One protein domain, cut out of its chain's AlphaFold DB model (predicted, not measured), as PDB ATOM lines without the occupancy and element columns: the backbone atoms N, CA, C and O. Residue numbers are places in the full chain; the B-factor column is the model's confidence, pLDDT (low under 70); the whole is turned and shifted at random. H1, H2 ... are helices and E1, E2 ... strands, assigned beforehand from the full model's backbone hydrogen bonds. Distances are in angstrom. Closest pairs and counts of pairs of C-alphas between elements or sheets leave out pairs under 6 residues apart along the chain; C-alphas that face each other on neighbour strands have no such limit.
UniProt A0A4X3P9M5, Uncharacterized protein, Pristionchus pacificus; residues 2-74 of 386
ATOM      1  N   PRO A   2      18.437 -15.246 -18.810       57.84
ATOM      2  CA  PRO A   2      18.725 -14.423 -17.623       57.84
ATOM      3  C   PRO A   2      19.566 -15.144 -16.554       57.84
ATOM      4  O   PRO A   2      20.429 -14.543 -15.921       57.84
ATOM      5  N   SER A   3      19.356 -16.454 -16.383       60.84
ATOM      6  CA  SER A   3      20.176 -17.318 -15.523       60.84
ATOM      7  C   SER A   3      21.627 -17.438 -16.001       60.84
ATOM      8  O   SER A   3      22.546 -17.352 -15.192       60.84
ATOM      9  N   LEU A   4      21.835 -17.570 -17.316       64.38
ATOM     10  CA  LEU A   4      23.159 -17.654 -17.929       64.38
ATOM     11  C   LEU A   4      23.928 -16.341 -17.745       64.38
ATOM     12  O   LEU A   4      25.075 -16.375 -17.302       64.38
ATOM     13  N   SER A   5      23.278 -15.195 -17.979       69.75
ATOM     14  CA  SER A   5      23.879 -13.873 -17.763       69.75
ATOM     15  C   SER A   5      24.293 -13.657 -16.304       69.75
ATOM     16  O   SER A   5      25.377 -13.145 -16.041       69.75
ATOM     17  N   LYS A   6      23.477 -14.119 -15.342       69.75
ATOM     18  CA  LYS A   6      23.816 -14.080 -13.908       69.75
ATOM     19  C   LYS A   6      25.012 -14.970 -13.564       69.75
ATOM     20  O   LYS A   6      25.878 -14.544 -12.812       69.75
ATOM     21  N   SER A   7      25.067 -16.185 -14.113       70.06
ATOM     22  CA  SER A   7      26.151 -17.139 -13.823       70.06
ATOM     23  C   SER A   7      27.492 -16.762 -14.457       70.06
ATOM     24  O   SER A   7      28.540 -17.041 -13.887       70.06
ATOM     25  N   THR A   8      27.466 -16.122 -15.628       75.06
ATOM     26  CA  THR A   8      28.673 -15.794 -16.405       75.06
ATOM     27  C   THR A   8      29.135 -14.351 -16.213       75.06
ATOM     28  O   THR A   8      30.238 -14.008 -16.627       75.06
ATOM     29  N   GLY A   9      28.299 -13.489 -15.621       73.69
ATOM     30  CA  GLY A   9      28.544 -12.047 -15.532       73.69
ATOM     31  C   GLY A   9      28.457 -11.320 -16.880       73.69
ATOM     32  O   GLY A   9      28.753 -10.130 -16.950       73.69
ATOM     33  N   VAL A  10      28.061 -12.014 -17.954       75.69
ATOM     34  CA  VAL A  10      27.958 -11.457 -19.306       75.69
ATOM     35  C   VAL A  10      26.500 -11.145 -19.622       75.69
ATOM     36  O   VAL A  10      25.666 -12.042 -19.729       75.69
ATOM     37  N   THR A  11      26.182  -9.866 -19.823       75.12
ATOM     38  CA  THR A  11      24.836  -9.441 -20.226       75.12
ATOM     39  C   THR A  11      24.622  -9.682 -21.719       75.12
ATOM     40  O   THR A  11      25.102  -8.921 -22.560       75.12
ATOM     41  N   VAL A  12      23.881 -10.737 -22.059       73.06
ATOM     42  CA  VAL A  12      23.461 -11.011 -23.441       73.06
ATOM     43  C   VAL A  12      22.371 -10.016 -23.849       73.06
ATOM     44  O   VAL A  12      21.240 -10.128 -23.385       73.06
ATOM     45  N   LYS A  13      22.712  -9.042 -24.705       77.50
ATOM     46  CA  LYS A  13      21.768  -8.022 -25.208       77.50
ATOM     47  C   LYS A  13      20.899  -8.534 -26.352       77.50
ATOM     48  O   LYS A  13      19.687  -8.353 -26.345       77.50
ATOM     49  N   SER A  14      21.511  -9.193 -27.328       77.25
ATOM     50  CA  SER A  14      20.806  -9.717 -28.489       77.25
ATOM     51  C   SER A  14      21.410 -11.030 -28.962       77.25
ATOM     52  O   SER A  14      22.572 -11.348 -28.700       77.25
ATOM     53  N   TRP A  15      20.582 -11.812 -29.638       79.00
ATOM     54  CA  TRP A  15      20.915 -13.101 -30.205       79.00
ATOM     55  C   TRP A  15      20.304 -13.177 -31.605       79.00
ATOM     56  O   TRP A  15      19.121 -12.909 -31.794       79.00
ATOM     57  N   SER A  16      21.100 -13.490 -32.622       73.06
ATOM     58  CA  SER A  16      20.623 -13.621 -34.003       73.06
ATOM     59  C   SER A  16      21.111 -14.923 -34.614       73.06
ATOM     60  O   SER A  16      22.215 -15.378 -34.319       73.06
ATOM     61  N   PHE A  17      20.291 -15.505 -35.477       68.38
ATOM     62  CA  PHE A  17      20.660 -16.620 -36.339       68.38
ATOM     63  C   PHE A  17      20.280 -16.249 -37.771       68.38
ATOM     64  O   PHE A  17      19.207 -15.705 -38.033       68.38
ATOM     65  N   SER A  18      21.188 -16.525 -38.702       58.16
ATOM     66  CA  SER A  18      21.032 -16.211 -40.124       58.16
ATOM     67  C   SER A  18      20.051 -17.137 -40.843       58.16
ATOM     68  O   SER A  18      19.592 -16.808 -41.933       58.16
ATOM     69  N   GLU A  19      19.730 -18.287 -40.248       56.84
ATOM     70  CA  GLU A  19      18.881 -19.311 -40.844       56.84
ATOM     71  C   GLU A  19      17.729 -19.642 -39.894       56.84
ATOM     72  O   GLU A  19      17.943 -19.969 -38.725       56.84
ATOM     73  N   VAL A  20      16.497 -19.570 -40.410       55.28
ATOM     74  CA  VAL A  20      15.329 -20.230 -39.808       55.28
ATOM     75  C   VAL A  20      15.716 -21.702 -39.709       55.28
ATOM     76  O   VAL A  20      16.032 -22.294 -40.738       55.28
ATOM     77  N   SER A  21      15.789 -22.269 -38.502       56.09
ATOM     78  CA  SER A  21      16.356 -23.602 -38.259       56.09
ATOM     79  C   SER A  21      15.534 -24.688 -38.966       56.09
ATOM     80  O   SER A  21      14.656 -25.318 -38.370       56.09
ATOM     81  N   ASN A  22      15.789 -24.888 -40.256       47.09
ATOM     82  CA  ASN A  22      15.018 -25.750 -41.136       47.09
ATOM     83  C   ASN A  22      15.549 -27.184 -41.069       47.09
ATOM     84  O   ASN A  22      15.992 -27.765 -42.057       47.09
ATOM     85  N   GLY A  23      15.510 -27.746 -39.863       52.75
ATOM     86  CA  GLY A  23      15.793 -29.151 -39.626       52.75
ATOM     87  C   GLY A  23      17.048 -29.416 -38.803       52.75
ATOM     88  O   GLY A  23      18.068 -28.741 -38.898       52.75
ATOM     89  N   LYS A  24      16.905 -30.457 -37.983       62.22
ATOM     90  CA  LYS A  24      17.921 -31.174 -37.208       62.22
ATOM     91  C   LYS A  24      19.316 -31.108 -37.845       62.22
ATOM     92  O   LYS A  24      19.493 -31.505 -38.999       62.22
ATOM     93  N   GLY A  25      20.293 -30.632 -37.075       64.06
ATOM     94  CA  GLY A  25      21.663 -30.421 -37.544       64.06
ATOM     95  C   GLY A  25      22.386 -31.729 -37.885       64.06
ATOM     96  O   GLY A  25      21.911 -32.831 -37.605       64.06
ATOM     97  N   SER A  26      23.588 -31.631 -38.458       66.19
ATOM     98  CA  SER A  26      24.455 -32.797 -38.702       66.19
ATOM     99  C   SER A  26      24.698 -33.617 -37.424       66.19
ATOM    100  O   SER A  26      24.670 -34.847 -37.469       66.19
ATOM    101  N   ALA A  27      24.823 -32.945 -36.276       68.12
ATOM    102  CA  ALA A  27      24.944 -33.570 -34.960       68.12
ATOM    103  C   ALA A  27      23.733 -34.452 -34.595       68.12
ATOM    104  O   ALA A  27      23.900 -35.543 -34.049       68.12
ATOM    105  N   ASP A  28      22.514 -34.037 -34.947       77.62
ATOM    106  CA  ASP A  28      21.304 -34.821 -34.685       77.62
ATOM    107  C   ASP A  28      21.236 -36.077 -35.559       77.62
ATOM    108  O   ASP A  28      20.809 -37.131 -35.085       77.62
ATOM    109  N   ARG A  29      21.683 -35.991 -36.822       75.69
ATOM    110  CA  ARG A  29      21.772 -37.160 -37.721       75.69
ATOM    111  C   ARG A  29      22.733 -38.201 -37.158       75.69
ATOM    112  O   ARG A  29      22.410 -39.384 -37.090       75.69
ATOM    113  N   VAL A  30      23.886 -37.742 -36.685       75.25
ATOM    114  CA  VAL A  30      24.883 -38.588 -36.027       75.25
ATOM    115  C   VAL A  30      24.323 -39.206 -34.741       75.25
ATOM    116  O   VAL A  30      24.431 -40.412 -34.525       75.25
ATOM    117  N   THR A  31      23.639 -38.407 -33.924       78.50
ATOM    118  CA  THR A  31      23.002 -38.876 -32.685       78.50
ATOM    119  C   THR A  31      21.910 -39.912 -32.960       78.50
ATOM    120  O   THR A  31      21.758 -40.872 -32.203       78.50
ATOM    121  N   ALA A  32      21.150 -39.757 -34.048       80.62
ATOM    122  CA  ALA A  32      20.141 -40.727 -34.464       80.62
ATOM    123  C   ALA A  32      20.765 -42.086 -34.814       80.62
ATOM    124  O   ALA A  32      20.229 -43.119 -34.409       80.62
ATOM    125  N   ASN A  33      21.927 -42.092 -35.475       81.19
ATOM    126  CA  ASN A  33      22.666 -43.320 -35.776       81.19
ATOM    127  C   ASN A  33      23.155 -44.018 -34.500       81.19
ATOM    128  O   ASN A  33      22.944 -45.223 -34.347       81.19
ATOM    129  N   CYS A  34      23.720 -43.267 -33.546       82.19
ATOM    130  CA  CYS A  34      24.120 -43.813 -32.244       82.19
ATOM    131  C   CYS A  34      22.925 -44.440 -31.503       82.19
ATOM    132  O   CYS A  34      23.012 -45.573 -31.031       82.19
ATOM    133  N   LYS A  35      21.773 -43.753 -31.478       84.88
ATOM    134  CA  LYS A  35      20.531 -44.264 -30.867       84.88
ATOM    135  C   LYS A  35      19.999 -45.517 -31.565       84.88
ATOM    136  O   LYS A  35      19.528 -46.431 -30.894       84.88
ATOM    137  N   SER A  36      20.057 -45.566 -32.896       83.81
ATOM    138  CA  SER A  36      19.631 -46.735 -33.675       83.81
ATOM    139  C   SER A  36      20.495 -47.958 -33.359       83.81
ATOM    140  O   SER A  36      19.958 -49.036 -33.115       83.81
ATOM    141  N   LYS A  37      21.820 -47.779 -33.266       83.44
ATOM    142  CA  LYS A  37      22.757 -48.850 -32.902       83.44
ATOM    143  C   LYS A  37      22.473 -49.409 -31.510       83.44
ATOM    144  O   LYS A  37      22.344 -50.619 -31.364       83.44
ATOM    145  N   MET A  38      22.299 -48.529 -30.520       84.62
ATOM    146  CA  MET A  38      21.901 -48.927 -29.165       84.62
ATOM    147  C   MET A  38      20.602 -49.738 -29.190       84.62
ATOM    148  O   MET A  38      20.527 -50.813 -28.607       84.62
ATOM    149  N   ARG A  39      19.590 -49.268 -29.930       85.38
ATOM    150  CA  ARG A  39      18.294 -49.949 -30.026       85.38
ATOM    151  C   ARG A  39      18.390 -51.338 -30.658       85.38
ATOM    152  O   ARG A  39      17.741 -52.253 -30.171       85.38
ATOM    153  N   ARG A  40      19.202 -51.512 -31.706       84.06
ATOM    154  CA  ARG A  40      19.397 -52.824 -32.353       84.06
ATOM    155  C   ARG A  40      19.943 -53.874 -31.390       84.06
ATOM    156  O   ARG A  40      19.586 -55.035 -31.520       84.06
ATOM    157  N   LEU A  41      20.769 -53.468 -30.432       78.19
ATOM    158  CA  LEU A  41      21.393 -54.401 -29.491       78.19
ATOM    159  C   LEU A  41      20.524 -54.725 -28.288       78.19
ATOM    160  O   LEU A  41      20.496 -55.870 -27.848       78.19
ATOM    161  N   ILE A  42      19.737 -53.748 -27.839       83.31
ATOM    162  CA  ILE A  42      18.642 -54.018 -26.903       83.31
ATOM    163  C   ILE A  42      17.691 -55.042 -27.536       83.31
ATOM    164  O   ILE A  42      17.320 -56.027 -26.908       83.31
ATOM    165  N   ASN A  43      17.362 -54.864 -28.820       83.44
ATOM    166  CA  ASN A  43      16.509 -55.801 -29.547       83.44
ATOM    167  C   ASN A  43      17.171 -57.175 -29.770       83.44
ATOM    168  O   ASN A  43      16.454 -58.165 -29.880       83.44
ATOM    169  N   SER A  44      18.507 -57.268 -29.804       80.62
ATOM    170  CA  SER A  44      19.223 -58.551 -29.867       80.62
ATOM    171  C   SER A  44      19.352 -59.248 -28.506       80.62
ATOM    172  O   SER A  44      20.010 -60.281 -28.423       80.62
ATOM    173  N   GLY A  45      18.754 -58.696 -27.445       78.06
ATOM    174  CA  GLY A  45      18.729 -59.296 -26.111       78.06
ATOM    175  C   GLY A  45      19.968 -59.023 -25.257       78.06
ATOM    176  O   GLY A  45      20.161 -59.715 -24.262       78.06
ATOM    177  N   MET A  46      20.807 -58.047 -25.627       75.56
ATOM    178  CA  MET A  46      21.862 -57.562 -24.732       75.56
ATOM    179  C   MET A  46      21.342 -56.383 -23.911       75.56
ATOM    180  O   MET A  46      20.963 -55.352 -24.472       75.56
ATOM    181  N   ASP A  47      21.362 -56.529 -22.590       77.38
ATOM    182  CA  ASP A  47      21.088 -55.425 -21.677       77.38
ATOM    183  C   ASP A  47      22.296 -54.486 -21.595       77.38
ATOM    184  O   ASP A  47      23.448 -54.914 -21.531       77.38
ATOM    185  N   MET A  48      22.017 -53.182 -21.619       76.19
ATOM    186  CA  MET A  48      22.995 -52.124 -21.369       76.19
ATOM    187  C   MET A  48      22.608 -51.438 -20.066       76.19
ATOM    188  O   MET A  48      21.768 -50.534 -20.060       76.19
ATOM    189  N   GLU A  49      23.195 -51.895 -18.966       78.12
ATOM    190  CA  GLU A  49      22.910 -51.359 -17.632       78.12
ATOM    191  C   GLU A  49      23.914 -50.271 -17.242       78.12
ATOM    192  O   GLU A  49      23.558 -49.321 -16.542       78.12
ATOM    193  N   ASN A  50      25.147 -50.360 -17.755       80.12
ATOM    194  CA  ASN A  50      26.233 -49.467 -17.378       80.12
ATOM    195  C   ASN A  50      26.647 -48.516 -18.506       80.12
ATOM    196  O   ASN A  50      26.576 -48.812 -19.699       80.12
ATOM    197  N   GLN A  51      27.187 -47.360 -18.112       80.44
ATOM    198  CA  GLN A  51      27.770 -46.394 -19.048       80.44
ATOM    199  C   GLN A  51      28.932 -46.998 -19.854       80.44
ATOM    200  O   GLN A  51      29.098 -46.679 -21.031       80.44
ATOM    201  N   ASN A  52      29.700 -47.905 -19.245       80.19
ATOM    202  CA  ASN A  52      30.794 -48.606 -19.914       80.19
ATOM    203  C   ASN A  52      30.299 -49.493 -21.061       80.19
ATOM    204  O   ASN A  52      30.989 -49.601 -22.072       80.19
ATOM    205  N   ASP A  53      29.096 -50.060 -20.957       83.19
ATOM    206  CA  ASP A  53      28.515 -50.894 -22.014       83.19
ATOM    207  C   ASP A  53      28.182 -50.034 -23.238       83.19
ATOM    208  O   ASP A  53      28.451 -50.412 -24.378       83.19
ATOM    209  N   ILE A  54      27.681 -48.818 -22.995       82.81
ATOM    210  CA  ILE A  54      27.400 -47.820 -24.034       82.81
ATOM    211  C   ILE A  54      28.690 -47.372 -24.734       82.81
ATOM    212  O   ILE A  54      28.711 -47.247 -25.962       82.81
ATOM    213  N   ILE A  55      29.755 -47.126 -23.967       83.44
ATOM    214  CA  ILE A  55      31.065 -46.717 -24.493       83.44
ATOM    215  C   ILE A  55      31.655 -47.836 -25.352       83.44
ATOM    216  O   ILE A  55      31.903 -47.631 -26.541       83.44
ATOM    217  N   THR A  56      31.763 -49.036 -24.778       81.81
ATOM    218  CA  THR A  56      32.299 -50.232 -25.442       81.81
ATOM    219  C   THR A  56      31.540 -50.522 -26.731       81.81
ATOM    220  O   THR A  56      32.131 -50.824 -27.767       81.81
ATOM    221  N   LEU A  57      30.217 -50.358 -26.711       81.12
ATOM    222  CA  LEU A  57      29.394 -50.499 -27.898       81.12
ATOM    223  C   LEU A  57      29.750 -49.476 -28.985       81.12
ATOM    224  O   LEU A  57      29.894 -49.812 -30.168       81.12
ATOM    225  N   LEU A  58      29.795 -48.198 -28.631       80.06
ATOM    226  CA  LEU A  58      30.037 -47.147 -29.612       80.06
ATOM    227  C   LEU A  58      31.457 -47.238 -30.198       80.06
ATOM    228  O   LEU A  58      31.628 -46.913 -31.374       80.06
ATOM    229  N   GLU A  59      32.412 -47.787 -29.444       80.56
ATOM    230  CA  GLU A  59      33.785 -48.072 -29.880       80.56
ATOM    231  C   GLU A  59      33.915 -49.337 -30.747       80.56
ATOM    232  O   GLU A  59      34.606 -49.304 -31.764       80.56
ATOM    233  N   ALA A  60      33.210 -50.429 -30.427       76.06
ATOM    234  CA  ALA A  60      33.342 -51.722 -31.117       76.06
ATOM    235  C   ALA A  60      32.983 -51.689 -32.616       76.06
ATOM    236  O   ALA A  60      33.377 -52.559 -33.389       76.06
ATOM    237  N   THR A  61      32.202 -50.699 -33.050       70.00
ATOM    238  CA  THR A  61      31.933 -50.461 -34.478       70.00
ATOM    239  C   THR A  61      31.889 -48.953 -34.683       70.00
ATOM    240  O   THR A  61      30.833 -48.346 -34.448       70.00
ATOM    241  N   PRO A  62      33.021 -48.329 -35.042       64.50
ATOM    242  CA  PRO A  62      33.123 -46.882 -35.084       64.50
ATOM    243  C   PRO A  62      32.245 -46.333 -36.212       64.50
ATOM    244  O   PRO A  62      32.523 -46.502 -37.395       64.50
ATOM    245  N   LEU A  63      31.154 -45.665 -35.830       67.00
ATOM    246  CA  LEU A  63      30.304 -44.887 -36.742       67.00
ATOM    247  C   LEU A  63      30.939 -43.534 -37.100       67.00
ATOM    248  O   LEU A  63      30.538 -42.883 -38.062       67.00
ATOM    249  N   LEU A  64      31.895 -43.087 -36.287       67.19
ATOM    250  CA  LEU A  64      32.520 -41.774 -36.339       67.19
ATOM    251  C   LEU A  64      34.031 -41.949 -36.221       67.19
ATOM    252  O   LEU A  64      34.503 -42.782 -35.453       67.19
ATOM    253  N   LYS A  65      34.786 -41.139 -36.968       67.31
ATOM    254  CA  LYS A  65      36.259 -41.198 -36.999       67.31
ATOM    255  C   LYS A  65      36.922 -40.784 -35.677       67.31
ATOM    256  O   LYS A  65      38.102 -41.041 -35.492       67.31
ATOM    257  N   GLY A  66      36.174 -40.152 -34.775       68.75
ATOM    258  CA  GLY A  66      36.615 -39.806 -33.430       68.75
ATOM    259  C   GLY A  66      35.405 -39.646 -32.522       68.75
ATOM    260  O   GLY A  66      34.434 -38.984 -32.897       68.75
ATOM    261  N   LEU A  67      35.453 -40.282 -31.355       70.62
ATOM    262  CA  LEU A  67      34.420 -40.180 -30.336       70.62
ATOM    263  C   LEU A  67      35.054 -39.772 -29.010       70.62
ATOM    264  O   LEU A  67      36.119 -40.261 -28.650       70.62
ATOM    265  N   SER A  68      34.383 -38.882 -28.292       76.38
ATOM    266  CA  SER A  68      34.760 -38.459 -26.947       76.38
ATOM    267  C   SER A  68      33.531 -38.551 -26.060       76.38
ATOM    268  O   SER A  68      32.478 -38.012 -26.412       76.38
ATOM    269  N   PHE A  69      33.658 -39.220 -24.920       77.88
ATOM    270  CA  PHE A  69      32.573 -39.395 -23.965       77.88
ATOM    271  C   PHE A  69      32.795 -38.491 -22.759       77.88
ATOM    272  O   PHE A  69      33.894 -38.436 -22.215       77.88
ATOM    273  N   TYR A  70      31.736 -37.811 -22.325       78.44
ATOM    274  CA  TYR A  70      31.748 -36.980 -21.128       78.44
ATOM    275  C   TYR A  70      30.587 -37.403 -20.235       78.44
ATOM    276  O   TYR A  70      29.443 -37.456 -20.694       78.44
ATOM    277  N   LEU A  71      30.884 -37.719 -18.975       77.75
ATOM    278  CA  LEU A  71      29.868 -37.891 -17.944       77.75
ATOM    279  C   LEU A  71      29.515 -36.511 -17.388       77.75
ATOM    280  O   LEU A  71      30.404 -35.740 -17.034       77.75
ATOM    281  N   PHE A  72      28.226 -36.198 -17.343       68.44
ATOM    282  CA  PHE A  72      27.714 -34.957 -16.780       68.44
ATOM    283  C   PHE A  72      26.582 -35.275 -15.810       68.44
ATOM    284  O   PHE A  72      25.674 -36.041 -16.138       68.44
ATOM    285  N   ASP A  73      26.617 -34.644 -14.642       74.25
ATOM    286  CA  ASP A  73      25.495 -34.649 -13.713       74.25
ATOM    287  C   ASP A  73      24.563 -33.489 -14.061       74.25
ATOM    288  O   ASP A  73      24.948 -32.316 -14.044       74.25
ATOM    289  N   ILE A  74      23.319 -33.818 -14.414       73.19
ATOM    290  CA  ILE A  74      22.269 -32.815 -14.577       73.19
ATOM    291  C   ILE A  74      21.657 -32.586 -13.200       73.19
ATOM    292  O   ILE A  74      20.862 -33.390 -12.717       73.19
TER     293      ILE A  74
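AT A GLANCE: This is residues 2 to 74 of the 386 residues of an uncharacterized protein of Pristionchus pacificus (UniProt A0A4X3P9M5). The chain makes an open horseshoe: H1 and E1 form one arm, the bare link after E1 leads across to the long helix H2, and the shorter helix H3 stands crosswise to H2 in the other arm. The hollow between the arms is empty but for the tail, residues 61 to 74, which runs back from H3 without a named element. The printed part has 73 residues, with three named helices and one named strand in the order H1, E1, H2, H3, and its class is mostly helix. It is extended, with a radius of gyration of the C-alphas of 17.9 A, and elongated, spanning 51 by 30 by 22 A.

HOW THE PARTS SIT: Start at H1, residues 2 to 8, and go on over a tight link to E1, residues 14 to 16, which pairs with no named strand. H1 and E1 are apart. Next come H2, residues 26 to 43, and H3, residues 51 to 60; look at residues 34 to 38, with which alone H2 touches H3. They only just touch, with 3 pairs of C-alphas within 8 A, the closest being those of Cys 34 and Leu 58 at 7.3 A. Their lines are about perpendicular, at 76 degrees. H1 is apart from both H2 and H3. In H1, H2 and H3 every O i to N i+4 pair is within hydrogen-bond range.

IN THESE COORDINATES: Find C-alpha 2 at (18.725, -14.423, -17.623), where H1 begins; it is 10.1 A long, and E1 is 6.8 A. H2 starts at C-alpha 26, (24.455, -32.797, -38.702), and runs 26.0 A. H3 runs 14.3 A to C-alpha 60 at (33.342, -51.722, -31.117).

THE WHOLE: The C-alphas of Lys 13 and Gly 45 are the two farthest apart, 51.4 A. Residues 14 to 29 stand free, of which 14 to 16 belong to E1 and 26 to 29 to H2. The printed part has no cut, and no link between named elements is long. Its mean pLDDT is 73.8; residues 2 to 6, 17 to 27, 62 to 66 and 72 are under 70.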